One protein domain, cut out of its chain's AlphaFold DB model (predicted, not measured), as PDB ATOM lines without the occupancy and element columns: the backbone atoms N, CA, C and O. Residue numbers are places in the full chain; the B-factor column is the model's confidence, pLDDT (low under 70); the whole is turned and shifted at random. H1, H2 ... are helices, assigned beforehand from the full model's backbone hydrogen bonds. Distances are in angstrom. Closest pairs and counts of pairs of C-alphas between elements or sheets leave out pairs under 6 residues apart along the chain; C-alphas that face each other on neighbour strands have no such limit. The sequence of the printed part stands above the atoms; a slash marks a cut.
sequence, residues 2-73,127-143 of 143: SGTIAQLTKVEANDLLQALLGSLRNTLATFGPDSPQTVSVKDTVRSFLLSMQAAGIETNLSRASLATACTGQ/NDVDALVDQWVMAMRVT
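This is residues 2 to 73 and 127 to 143 of the 143 residues of an uncharacterized protein of Elsinoe australis (UniProt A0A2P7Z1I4). Two long helices, H1 and H2, fold back side by side as a helical hairpin, and H4 crosses over one side of it, from H2 toward H1. The short H3 lies crosswise to H1 and apart from H2, while residues 2 to 6 form a tail at one end. The printed part has 89 residues, with four named helices in the order H1, H2, H3, H4 and no named strand: the class is all helix. It is compact, with a radius of gyration of the C-alphas of 13.3 A, and elongated, spanning 42 by 27 by 24 A.

Start at C-alpha 2, (180.123, 163.325, 183.256), and go on to C-alpha 10 at (185.002, 144.194, 172.626), where H1, residues 10 to 31, begins its 31.2 A. Next come H2, residues 36 to 54, 26.8 A, and H3, residues 63 to 69. H4, residues 127 to 141, runs 21.3 A to C-alpha 141 at (164.626, 130.616, 159.478).

Look first at Thr 27 and Thr 38, the closest C-alphas of H1 and H2, 5.6 A apart; these helices touch at a shallow tilt of 15 degrees, opposite ways. With residues 42 to 50 alone, H2 touches residues 129 to 133 of H4, at a steep tilt of 46 degrees; the closest C-alphas, of Arg 46 and Val 129, are 6.4 A apart. H1 and H4 are close but not clearly touching, with C-alphas 25 and 140 at 6.6 A. H3 only just touches H1, about perpendicular at 76 degrees, with 3 pairs of C-alphas within 8 A; the closest are those of Gln 18 and Ala 69, 6.6 A. Every O i to N i+4 pair is within hydrogen-bond range in H1, H2 and H4; in H3, 2 of 3 are.

Residues 74 to 126 are not printed, and C-alphas 73 and 127 are 31.2 A apart across the cut. Of the links printed whole, H1 to H2 is tight and H2 to H3 short. Expect low confidence, pLDDT under 70, at residues 2 to 6, 60 to 73, 127 and 141 to 143.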
ATOM      1  N   SER A   2     179.811 164.324 184.283       42.44
ATOM      2  CA  SER A   2     180.123 163.325 183.256       42.44
ATOM      3  C   SER A   2     179.765 161.964 183.830       42.44
ATOM      4  O   SER A   2     180.493 161.438 184.665       42.44
ATOM      5  N   GLY A   3     178.599 161.441 183.452       43.66
ATOM      6  CA  GLY A   3     178.287 160.038 183.677       43.66
ATOM      7  C   GLY A   3     179.277 159.222 182.862       43.66
ATOM      8  O   GLY A   3     179.295 159.327 181.638       43.66
ATOM      9  N   THR A   4     180.146 158.477 183.535       45.69
ATOM     10  CA  THR A   4     181.024 157.499 182.901       45.69
ATOM     11  C   THR A   4     180.123 156.478 182.215       45.69
ATOM     12  O   THR A   4     179.561 155.605 182.872       45.69
ATOM     13  N   ILE A   5     179.905 156.625 180.907       55.12
ATOM     14  CA  ILE A   5     179.296 155.569 180.101       55.12
ATOM     15  C   ILE A   5     180.266 154.400 180.236       55.12
ATOM     16  O   ILE A   5     181.424 154.530 179.839       55.12
ATOM     17  N   ALA A   6     179.836 153.316 180.883       58.72
ATOM     18  CA  ALA A   6     180.640 152.110 180.993       58.72
ATOM     19  C   ALA A   6     181.033 151.695 179.570       58.72
ATOM     20  O   ALA A   6     180.177 151.318 178.768       58.72
ATOM     21  N   GLN A   7     182.309 151.865 179.227       70.56
ATOM     22  CA  GLN A   7     182.824 151.426 177.943       70.56
ATOM     23  C   GLN A   7     182.864 149.904 177.991       70.56
ATOM     24  O   GLN A   7     183.692 149.329 178.692       70.56
ATOM     25  N   LEU A   8     181.929 149.267 177.289       77.06
ATOM     26  CA  LEU A   8     181.956 147.825 177.088       77.06
ATOM     27  C   LEU A   8     183.240 147.462 176.347       77.06
ATOM     28  O   LEU A   8     183.577 148.070 175.328       77.06
ATOM     29  N   THR A   9     183.950 146.453 176.838       86.44
ATOM     30  CA  THR A   9     185.052 145.867 176.082       86.44
ATOM     31  C   THR A   9     184.511 145.161 174.837       86.44
ATOM     32  O   THR A   9     183.346 144.761 174.770       86.44
ATOM     33  N   LYS A  10     185.373 144.950 173.833       82.25
ATOM     34  CA  LYS A  10     185.002 144.194 172.626       82.25
ATOM     35  C   LYS A  10     184.436 142.809 172.968       82.25
ATOM     36  O   LYS A  10     183.504 142.370 172.301       82.25
ATOM     37  N   VAL A  11     184.979 142.137 173.984       84.44
ATOM     38  CA  VAL A  11     184.516 140.809 174.421       84.44
ATOM     39  C   VAL A  11     183.100 140.899 174.987       84.44
ATOM     40  O   VAL A  11     182.201 140.268 174.443       84.44
ATOM     41  N   GLU A  12     182.872 141.771 175.971       87.25
ATOM     42  CA  GLU A  12     181.553 141.942 176.601       87.25
ATOM     43  C   GLU A  12     180.481 142.376 175.594       87.25
ATOM     44  O   GLU A  12     179.353 141.889 175.625       87.25
ATOM     45  N   ALA A  13     180.831 143.266 174.661       86.12
ATOM     46  CA  ALA A  13     179.915 143.695 173.613       86.12
ATOM     47  C   ALA A  13     179.524 142.535 172.679       86.12
ATOM     48  O   ALA A  13     178.365 142.422 172.284       86.12
ATOM     49  N   ASN A  14     180.463 141.644 172.347       83.94
ATOM     50  CA  ASN A  14     180.166 140.470 171.527       83.94
ATOM     51  C   ASN A  14     179.340 139.422 172.295       83.94
ATOM     52  O   ASN A  14     178.431 138.843 171.702       83.94
ATOM     53  N   ASP A  15     179.590 139.218 173.589       84.94
ATOM     54  CA  ASP A  15     178.798 138.306 174.428       84.94
ATOM     55  C   ASP A  15     177.345 138.790 174.565       84.94
ATOM     56  O   ASP A  15     176.395 138.019 174.399       84.94
ATOM     57  N   LEU A  16     177.153 140.097 174.776       87.38
ATOM     58  CA  LEU A  16     175.827 140.718 174.789       87.38
ATOM     59  C   LEU A  16     175.125 140.591 173.435       87.38
ATOM     60  O   LEU A  16     173.936 140.268 173.385       87.38
ATOM     61  N   LEU A  17     175.852 140.793 172.331       87.06
ATOM     62  CA  LEU A  17     175.304 140.608 170.990       87.06
ATOM     63  C   LEU A  17     174.837 139.162 170.775       87.06
ATOM     64  O   LEU A  17     173.746 138.950 170.249       87.06
ATOM     65  N   GLN A  18     175.609 138.164 171.218       84.94
ATOM     66  CA  GLN A  18     175.205 136.755 171.140       84.94
ATOM     67  C   GLN A  18     173.927 136.476 171.939       84.94
ATOM     68  O   GLN A  18     173.016 135.824 171.425       84.94
ATOM     69  N   ALA A  19     173.819 137.004 173.161       86.31
ATOM     70  CA  ALA A  19     172.621 136.849 173.983       86.31
ATOM     71  C   ALA A  19     171.379 137.485 173.326       86.31
ATOM     72  O   ALA A  19     170.308 136.870 173.290       86.31
ATOM     73  N   LEU A  20     171.525 138.682 172.744       88.25
ATOM     74  CA  LEU A  20     170.452 139.353 172.004       88.25
ATOM     75  C   LEU A  20     170.009 138.549 170.775       88.25
ATOM     76  O   LEU A  20     168.811 138.424 170.522       88.25
ATOM     77  N   LEU A  21     170.948 137.948 170.039       87.12
ATOM     78  CA  LEU A  21     170.629 137.076 168.905       87.12
ATOM     79  C   LEU A  21     169.937 135.778 169.340       87.12
ATOM     80  O   LEU A  21     169.018 135.323 168.660       87.12
ATOM     81  N   GLY A  22     170.309 135.217 170.494       85.06
ATOM     82  CA  GLY A  22     169.587 134.100 171.106       85.06
ATOM     83  C   GLY A  22     168.136 134.460 171.444       85.06
ATOM     84  O   GLY A  22     167.216 133.702 171.136       85.06
ATOM     85  N   SER A  23     167.911 135.653 172.004       87.44
ATOM     86  CA  SER A  23     166.566 136.179 172.275       87.44
ATOM     87  C   SER A  23     165.751 136.386 170.991       87.44
ATOM     88  O   SER A  23     164.584 135.988 170.917       87.44
ATOM     89  N   LEU A  24     166.377 136.944 169.948       88.12
ATOM     90  CA  LEU A  24     165.753 137.130 168.638       88.12
ATOM     91  C   LEU A  24     165.307 135.796 168.041       88.12
ATOM     92  O   LEU A  24     164.169 135.685 167.597       88.12
ATOM     93  N   ARG A  25     166.157 134.765 168.096       85.69
ATOM     94  CA  ARG A  25     165.811 133.412 167.644       85.69
ATOM     95  C   ARG A  25     164.611 132.844 168.399       85.69
ATOM     96  O   ARG A  25     163.685 132.336 167.774       85.69
ATOM     97  N   ASN A  26     164.614 132.924 169.728       85.69
ATOM     98  CA  ASN A  26     163.514 132.396 170.539       85.69
ATOM     99  C   ASN A  26     162.196 133.118 170.228       85.69
ATOM    100  O   ASN A  26     161.141 132.491 170.135       85.69
ATOM    101  N   THR A  27     162.266 134.431 170.015       86.06
ATOM    102  CA  THR A  27     161.106 135.259 169.674       86.06
ATOM    103  C   THR A  27     160.603 134.942 168.262       86.06
ATOM    104  O   THR A  27     159.401 134.755 168.081       86.06
ATOM    105  N   LEU A  28     161.513 134.762 167.297       86.94
ATOM    106  CA  LEU A  28     161.213 134.293 165.940       86.94
ATOM    107  C   LEU A  28     160.496 132.940 165.949       86.94
ATOM    108  O   LEU A  28     159.477 132.790 165.281       86.94
ATOM    109  N   ALA A  29     161.004 131.974 166.717       85.19
ATOM    110  CA  ALA A  29     160.425 130.635 166.812       85.19
ATOM    111  C   ALA A  29     159.044 130.630 167.492       85.19
ATOM    112  O   ALA A  29     158.192 129.817 167.147       85.19
ATOM    113  N   THR A  30     158.818 131.538 168.446       88.94
ATOM    114  CA  THR A  30     157.582 131.582 169.244       88.94
ATOM    115  C   THR A  30     156.472 132.383 168.567       88.94
ATOM    116  O   THR A  30     155.323 131.954 168.543       88.94
ATOM    117  N   PHE A  31     156.801 133.564 168.039       89.69
ATOM    118  CA  PHE A  31     155.819 134.540 167.557       89.69
ATOM    119  C   PHE A  31     155.843 134.721 166.038       89.69
ATOM    120  O   PHE A  31     154.939 135.336 165.476       89.69
ATOM    121  N   GLY A  32     156.859 134.191 165.359       86.25
ATOM    122  CA  GLY A  32     157.041 134.368 163.928       86.25
ATOM    123  C   GLY A  32     157.673 135.717 163.560       86.25
ATOM    124  O   GLY A  32     157.716 136.651 164.366       86.25
ATOM    125  N   PRO A  33     158.172 135.833 162.322       83.38
ATOM    126  CA  PRO A  33     159.058 136.914 161.899       83.38
ATOM    127  C   PRO A  33     158.480 138.321 161.897       83.38
ATOM    128  O   PRO A  33     159.219 139.276 162.126       83.38
ATOM    129  N   ASP A  34     157.186 138.435 161.631       86.50
ATOM    130  CA  ASP A  34     156.513 139.721 161.446       86.50
ATOM    131  C   ASP A  34     155.706 140.116 162.691       86.50
ATOM    132  O   ASP A  34     154.939 141.078 162.682       86.50
ATOM    133  N   SER A  35     155.872 139.368 163.787       91.00
ATOM    134  CA  SER A  35     155.250 139.706 165.061       91.00
ATOM    135  C   SER A  35     155.823 141.010 165.630       91.00
ATOM    136  O   SER A  35     157.034 141.244 165.531       91.00
ATOM    137  N   PRO A  36     155.002 141.838 166.303       92.44
ATOM    138  CA  PRO A  36     155.478 143.050 166.972       92.44
ATOM    139  C   PRO A  36     156.637 142.787 167.946       92.44
ATOM    140  O   PRO A  36     157.558 143.594 168.055       92.44
ATOM    141  N   GLN A  37     156.622 141.632 168.618       91.06
ATOM    142  CA  GLN A  37     157.681 141.186 169.519       91.06
ATOM    143  C   GLN A  37     158.992 140.966 168.761       91.06
ATOM    144  O   GLN A  37     160.036 141.462 169.179       91.06
ATOM    145  N   THR A  38     158.946 140.268 167.624       88.19
ATOM    146  CA  THR A  38     160.148 140.017 166.820       88.19
ATOM    147  C   THR A  38     160.710 141.306 166.244       88.19
ATOM    148  O   THR A  38     161.918 141.519 166.309       88.19
ATOM    149  N   VAL A  39     159.853 142.200 165.743       89.38
ATOM    150  CA  VAL A  39     160.275 143.517 165.244       89.38
ATOM    151  C   VAL A  39     160.969 144.319 166.349       89.38
ATOM    152  O   VAL A  39     162.069 144.818 166.136       89.38
ATOM    153  N   SER A  40     160.407 144.349 167.560       91.31
ATOM    154  CA  SER A  40     161.013 145.046 168.702       91.31
ATOM    155  C   SER A  40     162.398 144.495 169.077       91.31
ATOM    156  O   SER A  40     163.328 145.260 169.360       91.31
ATOM    157  N   VAL A  41     162.583 143.172 169.032       89.31
ATOM    158  CA  VAL A  41     163.895 142.563 169.293       89.31
ATOM    159  C   VAL A  41     164.877 142.847 168.149       89.31
ATOM    160  O   VAL A  41     166.037 143.160 168.424       89.31
ATOM    161  N   LYS A  42     164.436 142.834 166.881       89.06
ATOM    162  CA  LYS A  42     165.264 143.256 165.731       89.06
ATOM    163  C   LYS A  42     165.757 144.694 165.894       89.06
ATOM    164  O   LYS A  42     166.943 144.954 165.700       89.06
ATOM    165  N   ASP A  43     164.873 145.606 166.290       90.00
ATOM    166  CA  ASP A  43     165.213 147.015 166.506       90.00
ATOM    167  C   ASP A  43     166.230 147.186 167.644       90.00
ATOM    168  O   ASP A  43     167.140 148.016 167.556       90.00
ATOM    169  N   THR A  44     166.128 146.356 168.684       91.25
ATOM    170  CA  THR A  44     167.087 146.326 169.796       91.25
ATOM    171  C   THR A  44     168.466 145.855 169.327       91.25
ATOM    172  O   THR A  44     169.469 146.509 169.617       91.25
ATOM    173  N   VAL A  45     168.529 144.768 168.548       89.88
ATOM    174  CA  VAL A  45     169.783 144.264 167.955       89.88
ATOM    175  C   VAL A  45     170.417 145.322 167.048       89.88
ATOM    176  O   VAL A  45     171.606 145.606 167.180       89.88
ATOM    177  N   ARG A  46     169.624 145.957 166.176       88.69
ATOM    178  CA  ARG A  46     170.073 147.050 165.300       88.69
ATOM    179  C   ARG A  46     170.672 148.205 166.102       88.69
ATOM    180  O   ARG A  46     171.787 148.636 165.825       88.69
ATOM    181  N   SER A  47     169.953 148.684 167.114       88.88
ATOM    182  CA  SER A  47     170.395 149.803 167.957       88.88
ATOM    183  C   SER A  47     171.696 149.482 168.695       88.88
ATOM    184  O   SER A  47     172.577 150.335 168.822       88.88
ATOM    185  N   PHE A  48     171.844 148.236 169.145       89.25
ATOM    186  CA  PHE A  48     173.061 147.781 169.801       89.25
ATOM    187  C   PHE A  48     174.251 147.710 168.833       89.25
ATOM    188  O   PHE A  48     175.324 148.215 169.156       89.25
ATOM    189  N   LEU A  49     174.059 147.184 167.620       85.56
ATOM    190  CA  LEU A  49     175.097 147.164 166.582       85.56
ATOM    191  C   LEU A  49     175.549 148.571 166.179       85.56
ATOM    192  O   LEU A  49     176.748 148.815 166.063       85.56
ATOM    193  N   LEU A  50     174.612 149.509 166.031       85.56
ATOM    194  CA  LEU A  50     174.934 150.916 165.775       85.56
ATOM    195  C   LEU A  50     175.736 151.530 166.928       85.56
ATOM    196  O   LEU A  50     176.672 152.291 166.693       85.56
ATOM    197  N   SER A  51     175.416 151.166 168.172       85.94
ATOM    198  CA  SER A  51     176.164 151.619 169.351       85.94
ATOM    199  C   SER A  51     177.584 151.043 169.382       85.94
ATOM    200  O   SER A  51     178.533 151.774 169.664       85.94
ATOM    201  N   MET A  52     177.755 149.763 169.035       84.44
ATOM    202  CA  MET A  52     179.075 149.141 168.880       84.44
ATOM    203  C   MET A  52     179.886 149.832 167.777       84.44
ATOM    204  O   MET A  52     181.043 150.180 168.002       84.44
ATOM    205  N   GLN A  53     179.269 150.108 166.625       82.88
ATOM    206  CA  GLN A  53     179.909 150.813 165.515       82.88
ATOM    207  C   GLN A  53     180.341 152.231 165.914       82.88
ATOM    208  O   GLN A  53     181.472 152.625 165.638       82.88
ATOM    209  N   ALA A  54     179.479 152.981 166.605       81.94
ATOM    210  CA  ALA A  54     179.799 154.316 167.109       81.94
ATOM    211  C   ALA A  54     180.941 154.302 168.142       81.94
ATOM    212  O   ALA A  54     181.713 155.255 168.223       81.94
ATOM    213  N   ALA A  55     181.077 153.211 168.900       81.25
ATOM    214  CA  ALA A  55     182.181 152.982 169.827       81.25
ATOM    215  C   ALA A  55     183.460 152.442 169.150       81.25
ATOM    216  O   ALA A  55     184.457 152.220 169.835       81.25
ATOM    217  N   GLY A  56     183.451 152.208 167.830       79.88
ATOM    218  CA  GLY A  56     184.573 151.604 167.100       79.88
ATOM    219  C   GLY A  56     184.792 150.120 167.421       79.88
ATOM    220  O   GLY A  56     185.882 149.593 167.211       79.88
ATOM    221  N   ILE A  57     183.776 149.442 167.959       80.31
ATOM    222  CA  ILE A  57     183.821 148.027 168.321       80.31
ATOM    223  C   ILE A  57     183.287 147.202 167.151       80.31
ATOM    224  O   ILE A  57     182.092 147.195 166.858       80.31
ATOM    225  N   GLU A  58     184.174 146.454 166.507       78.00
ATOM    226  CA  GLU A  58     183.792 145.516 165.453       78.00
ATOM    227  C   GLU A  58     183.168 144.237 166.036       78.00
ATOM    228  O   GLU A  58     183.632 143.690 167.045       78.00
ATOM    229  N   THR A  59     182.128 143.727 165.374       73.06
ATOM    230  CA  THR A  59     181.548 142.416 165.690       73.06
ATOM    231  C   THR A  59     182.420 141.293 165.130       73.06
ATOM    232  O   THR A  59     182.844 141.333 163.978       73.06
ATOM    233  N   ASN A  60     182.680 140.268 165.942       69.31
ATOM    234  CA  ASN A  60     183.385 139.055 165.519       69.31
ATOM    235  C   ASN A  60     182.420 137.986 164.969       69.31
ATOM    236  O   ASN A  60     182.840 136.867 164.667       69.31
ATOM    237  N   LEU A  61     181.118 138.282 164.876       65.88
ATOM    238  CA  LEU A  61     180.118 137.308 164.452       65.88
ATOM    239  C   LEU A  61     180.157 137.111 162.936       65.88
ATOM    240  O   LEU A  61     179.538 137.837 162.162       65.88
ATOM    241  N   SER A  62     180.876 136.072 162.518       62.03
ATOM    242  CA  SER A  62     180.782 135.554 161.157       62.03
ATOM    243  C   SER A  62     179.428 134.863 160.928       62.03
ATOM    244  O   SER A  62     178.779 134.399 161.869       62.03
ATOM    245  N   ARG A  63     179.024 134.700 159.660       52.69
ATOM    246  CA  ARG A  63     177.830 133.915 159.278       52.69
ATOM    247  C   ARG A  63     177.856 132.486 159.858       52.69
ATOM    248  O   ARG A  63     176.804 131.937 160.158       52.69
ATOM    249  N   ALA A  64     179.049 131.914 160.056       45.69
ATOM    250  CA  ALA A  64     179.249 130.606 160.681       45.69
ATOM    251  C   ALA A  64     179.048 130.639 162.208       45.69
ATOM    252  O   ALA A  64     178.461 129.718 162.765       45.69
ATOM    253  N   SER A  65     179.456 131.721 162.879       54.91
ATOM    254  CA  SER A  65     179.257 131.922 164.322       54.91
ATOM    255  C   SER A  65     177.777 132.053 164.696       54.91
ATOM    256  O   SER A  65     177.392 131.677 165.800       54.91
ATOM    257  N   LEU A  66     176.933 132.530 163.770       56.19
ATOM    258  CA  LEU A  66     175.481 132.487 163.942       56.19
ATOM    259  C   LEU A  66     174.943 131.064 163.973       56.19
ATOM    260  O   LEU A  66     174.120 130.779 164.827       56.19
ATOM    261  N   ALA A  67     175.418 130.155 163.120       51.00
ATOM    262  CA  ALA A  67     174.979 128.760 163.180       51.00
ATOM    263  C   ALA A  67     175.312 128.124 164.544       51.00
ATOM    264  O   ALA A  67     174.512 127.364 165.088       51.00
ATOM    265  N   THR A  68     176.443 128.492 165.157       51.16
ATOM    266  CA  THR A  68     176.827 128.026 166.499       51.16
ATOM    267  C   THR A  68     176.011 128.691 167.616       51.16
ATOM    268  O   THR A  68     175.516 128.006 168.507       51.16
ATOM    269  N   ALA A  69     175.779 130.008 167.547       50.47
ATOM    270  CA  ALA A  69     174.899 130.716 168.487       50.47
ATOM    271  C   ALA A  69     173.431 130.246 168.378       50.47
ATOM    272  O   ALA A  69     172.692 130.222 169.362       50.47
ATOM    273  N   CYS A  70     173.020 129.804 167.185       48.44
ATOM    274  CA  CYS A  70     171.696 129.277 166.870       48.44
ATOM    275  C   CYS A  70     171.571 127.756 167.032       48.44
ATOM    276  O   CYS A  70     170.486 127.233 166.822       48.44
ATOM    277  N   THR A  71     172.610 127.018 167.426       50.91
ATOM    278  CA  THR A  71     172.484 125.578 167.742       50.91
ATOM    279  C   THR A  71     172.368 125.311 169.233       50.91
ATOM    280  O   THR A  71     172.078 124.184 169.619       50.91
ATOM    281  N   GLY A  72     172.483 126.341 170.081       47.09
ATOM    282  CA  GLY A  72     172.227 126.194 171.507       47.09
ATOM    283  C   GLY A  72     173.083 125.098 172.133       47.09
ATOM    284  O   GLY A  72     172.568 124.281 172.888       47.09
ATOM    285  N   GLN A  73     174.389 125.076 171.861       40.84
ATOM    286  CA  GLN A  73     175.294 124.459 172.821       40.84
ATOM    287  C   GLN A  73     175.517 125.468 173.942       40.84
ATOM    288  O   GLN A  73     176.505 126.194 173.988       40.84
ATOM    289  N   ASN A 127     172.250 151.295 156.763       64.06
ATOM    290  CA  ASN A 127     171.718 150.366 155.760       64.06
ATOM    291  C   ASN A 127     172.451 149.013 155.797       64.06
ATOM    292  O   ASN A 127     171.825 147.970 155.612       64.06
ATOM    293  N   ASP A 128     173.755 149.018 156.089       71.44
ATOM    294  CA  ASP A 128     174.564 147.805 156.224       71.44
ATOM    295  C   ASP A 128     174.164 146.999 157.468       71.44
ATOM    296  O   ASP A 128     174.067 145.772 157.408       71.44
ATOM    297  N   VAL A 129     173.884 147.676 158.590       75.56
ATOM    298  CA  VAL A 129     173.385 147.031 159.817       75.56
ATOM    299  C   VAL A 129     171.989 146.445 159.601       75.56
ATOM    300  O   VAL A 129     171.727 145.327 160.042       75.56
ATOM    301  N   ASP A 130     171.109 147.146 158.888       75.56
ATOM    302  CA  ASP A 130     169.762 146.655 158.579       75.56
ATOM    303  C   ASP A 130     169.810 145.395 157.715       75.56
ATOM    304  O   ASP A 130     169.213 144.375 158.068       75.56
ATOM    305  N   ALA A 131     170.601 145.432 156.640       78.06
ATOM    306  CA  ALA A 131     170.828 144.280 155.779       78.06
ATOM    307  C   ALA A 131     171.457 143.104 156.548       78.06
ATOM    308  O   ALA A 131     171.084 141.950 156.328       78.06
ATOM    309  N   LEU A 132     172.374 143.381 157.480       77.38
ATOM    310  CA  LEU A 132     173.004 142.369 158.325       77.38
ATOM    311  C   LEU A 132     171.990 141.689 159.255       77.38
ATOM    312  O   LEU A 132     171.952 140.460 159.322       77.38
ATOM    313  N   VAL A 133     171.144 142.466 159.938       80.50
ATOM    314  CA  VAL A 133     170.097 141.935 160.825       80.50
ATOM    315  C   VAL A 133     169.078 141.122 160.028       80.50
ATOM    316  O   VAL A 133     168.708 140.026 160.453       80.50
ATOM    317  N   ASP A 134     168.657 141.595 158.856       81.94
ATOM    318  CA  ASP A 134     167.741 140.848 157.990       81.94
ATOM    319  C   ASP A 134     168.370 139.552 157.471       81.94
ATOM    320  O   ASP A 134     167.728 138.499 157.481       81.94
ATOM    321  N   GLN A 135     169.651 139.582 157.100       79.69
ATOM    322  CA  GLN A 135     170.399 138.389 156.714       79.69
ATOM    323  C   GLN A 135     170.488 137.373 157.862       79.69
ATOM    324  O   GLN A 135     170.414 136.166 157.620       79.69
ATOM    325  N   TRP A 136     170.635 137.831 159.106       79.69
ATOM    326  CA  TRP A 136     170.641 136.965 160.285       79.69
ATOM    327  C   TRP A 136     169.269 136.365 160.569       79.69
ATOM    328  O   TRP A 136     169.178 135.163 160.795       79.69
ATOM    329  N   VAL A 137     168.200 137.158 160.470       79.38
ATOM    330  CA  VAL A 137     166.824 136.653 160.574       79.38
ATOM    331  C   VAL A 137     166.562 135.588 159.511       79.38
ATOM    332  O   VAL A 137     166.011 134.540 159.830       79.38
ATOM    333  N   MET A 138     166.983 135.813 158.262       79.75
ATOM    334  CA  MET A 138     166.838 134.821 157.194       79.75
ATOM    335  C   MET A 138     167.644 133.552 157.475       79.75
ATOM    336  O   MET A 138     167.115 132.459 157.305       79.75
ATOM    337  N   ALA A 139     168.883 133.673 157.961       72.56
ATOM    338  CA  ALA A 139     169.696 132.517 158.338       72.56
ATOM    339  C   ALA A 139     169.052 131.689 159.468       72.56
ATOM    340  O   ALA A 139     169.073 130.464 159.402       72.56
ATOM    341  N   MET A 140     168.424 132.340 160.454       76.44
ATOM    342  CA  MET A 140     167.723 131.674 161.562       76.44
ATOM    343  C   MET A 140     166.438 130.945 161.140       76.44
ATOM    344  O   MET A 140     165.977 130.078 161.871       76.44
ATOM    345  N   ARG A 141     165.833 131.293 159.994       68.62
ATOM    346  CA  ARG A 141     164.626 130.616 159.478       68.62
ATOM    347  C   ARG A 141     164.924 129.299 158.756       68.62
ATOM    348  O   ARG A 141     164.004 128.517 158.556       68.62
ATOM    349  N   VAL A 142     166.161 129.093 158.293       56.91
ATOM    350  CA  VAL A 142     166.548 127.935 157.458       56.91
ATOM    351  C   VAL A 142     167.071 126.758 158.301       56.91
ATOM    352  O   VAL A 142     167.239 125.660 157.776       56.91
ATOM    353  N   THR A 143     167.309 126.970 159.598       52.97
ATOM    354  CA  THR A 143     167.739 125.954 160.581       52.97
ATOM    355  C   THR A 143     166.570 125.384 161.364       52.97
ATOM    356  O   THR A 143     166.532 124.150 161.539       52.97
TER     357      THR A 143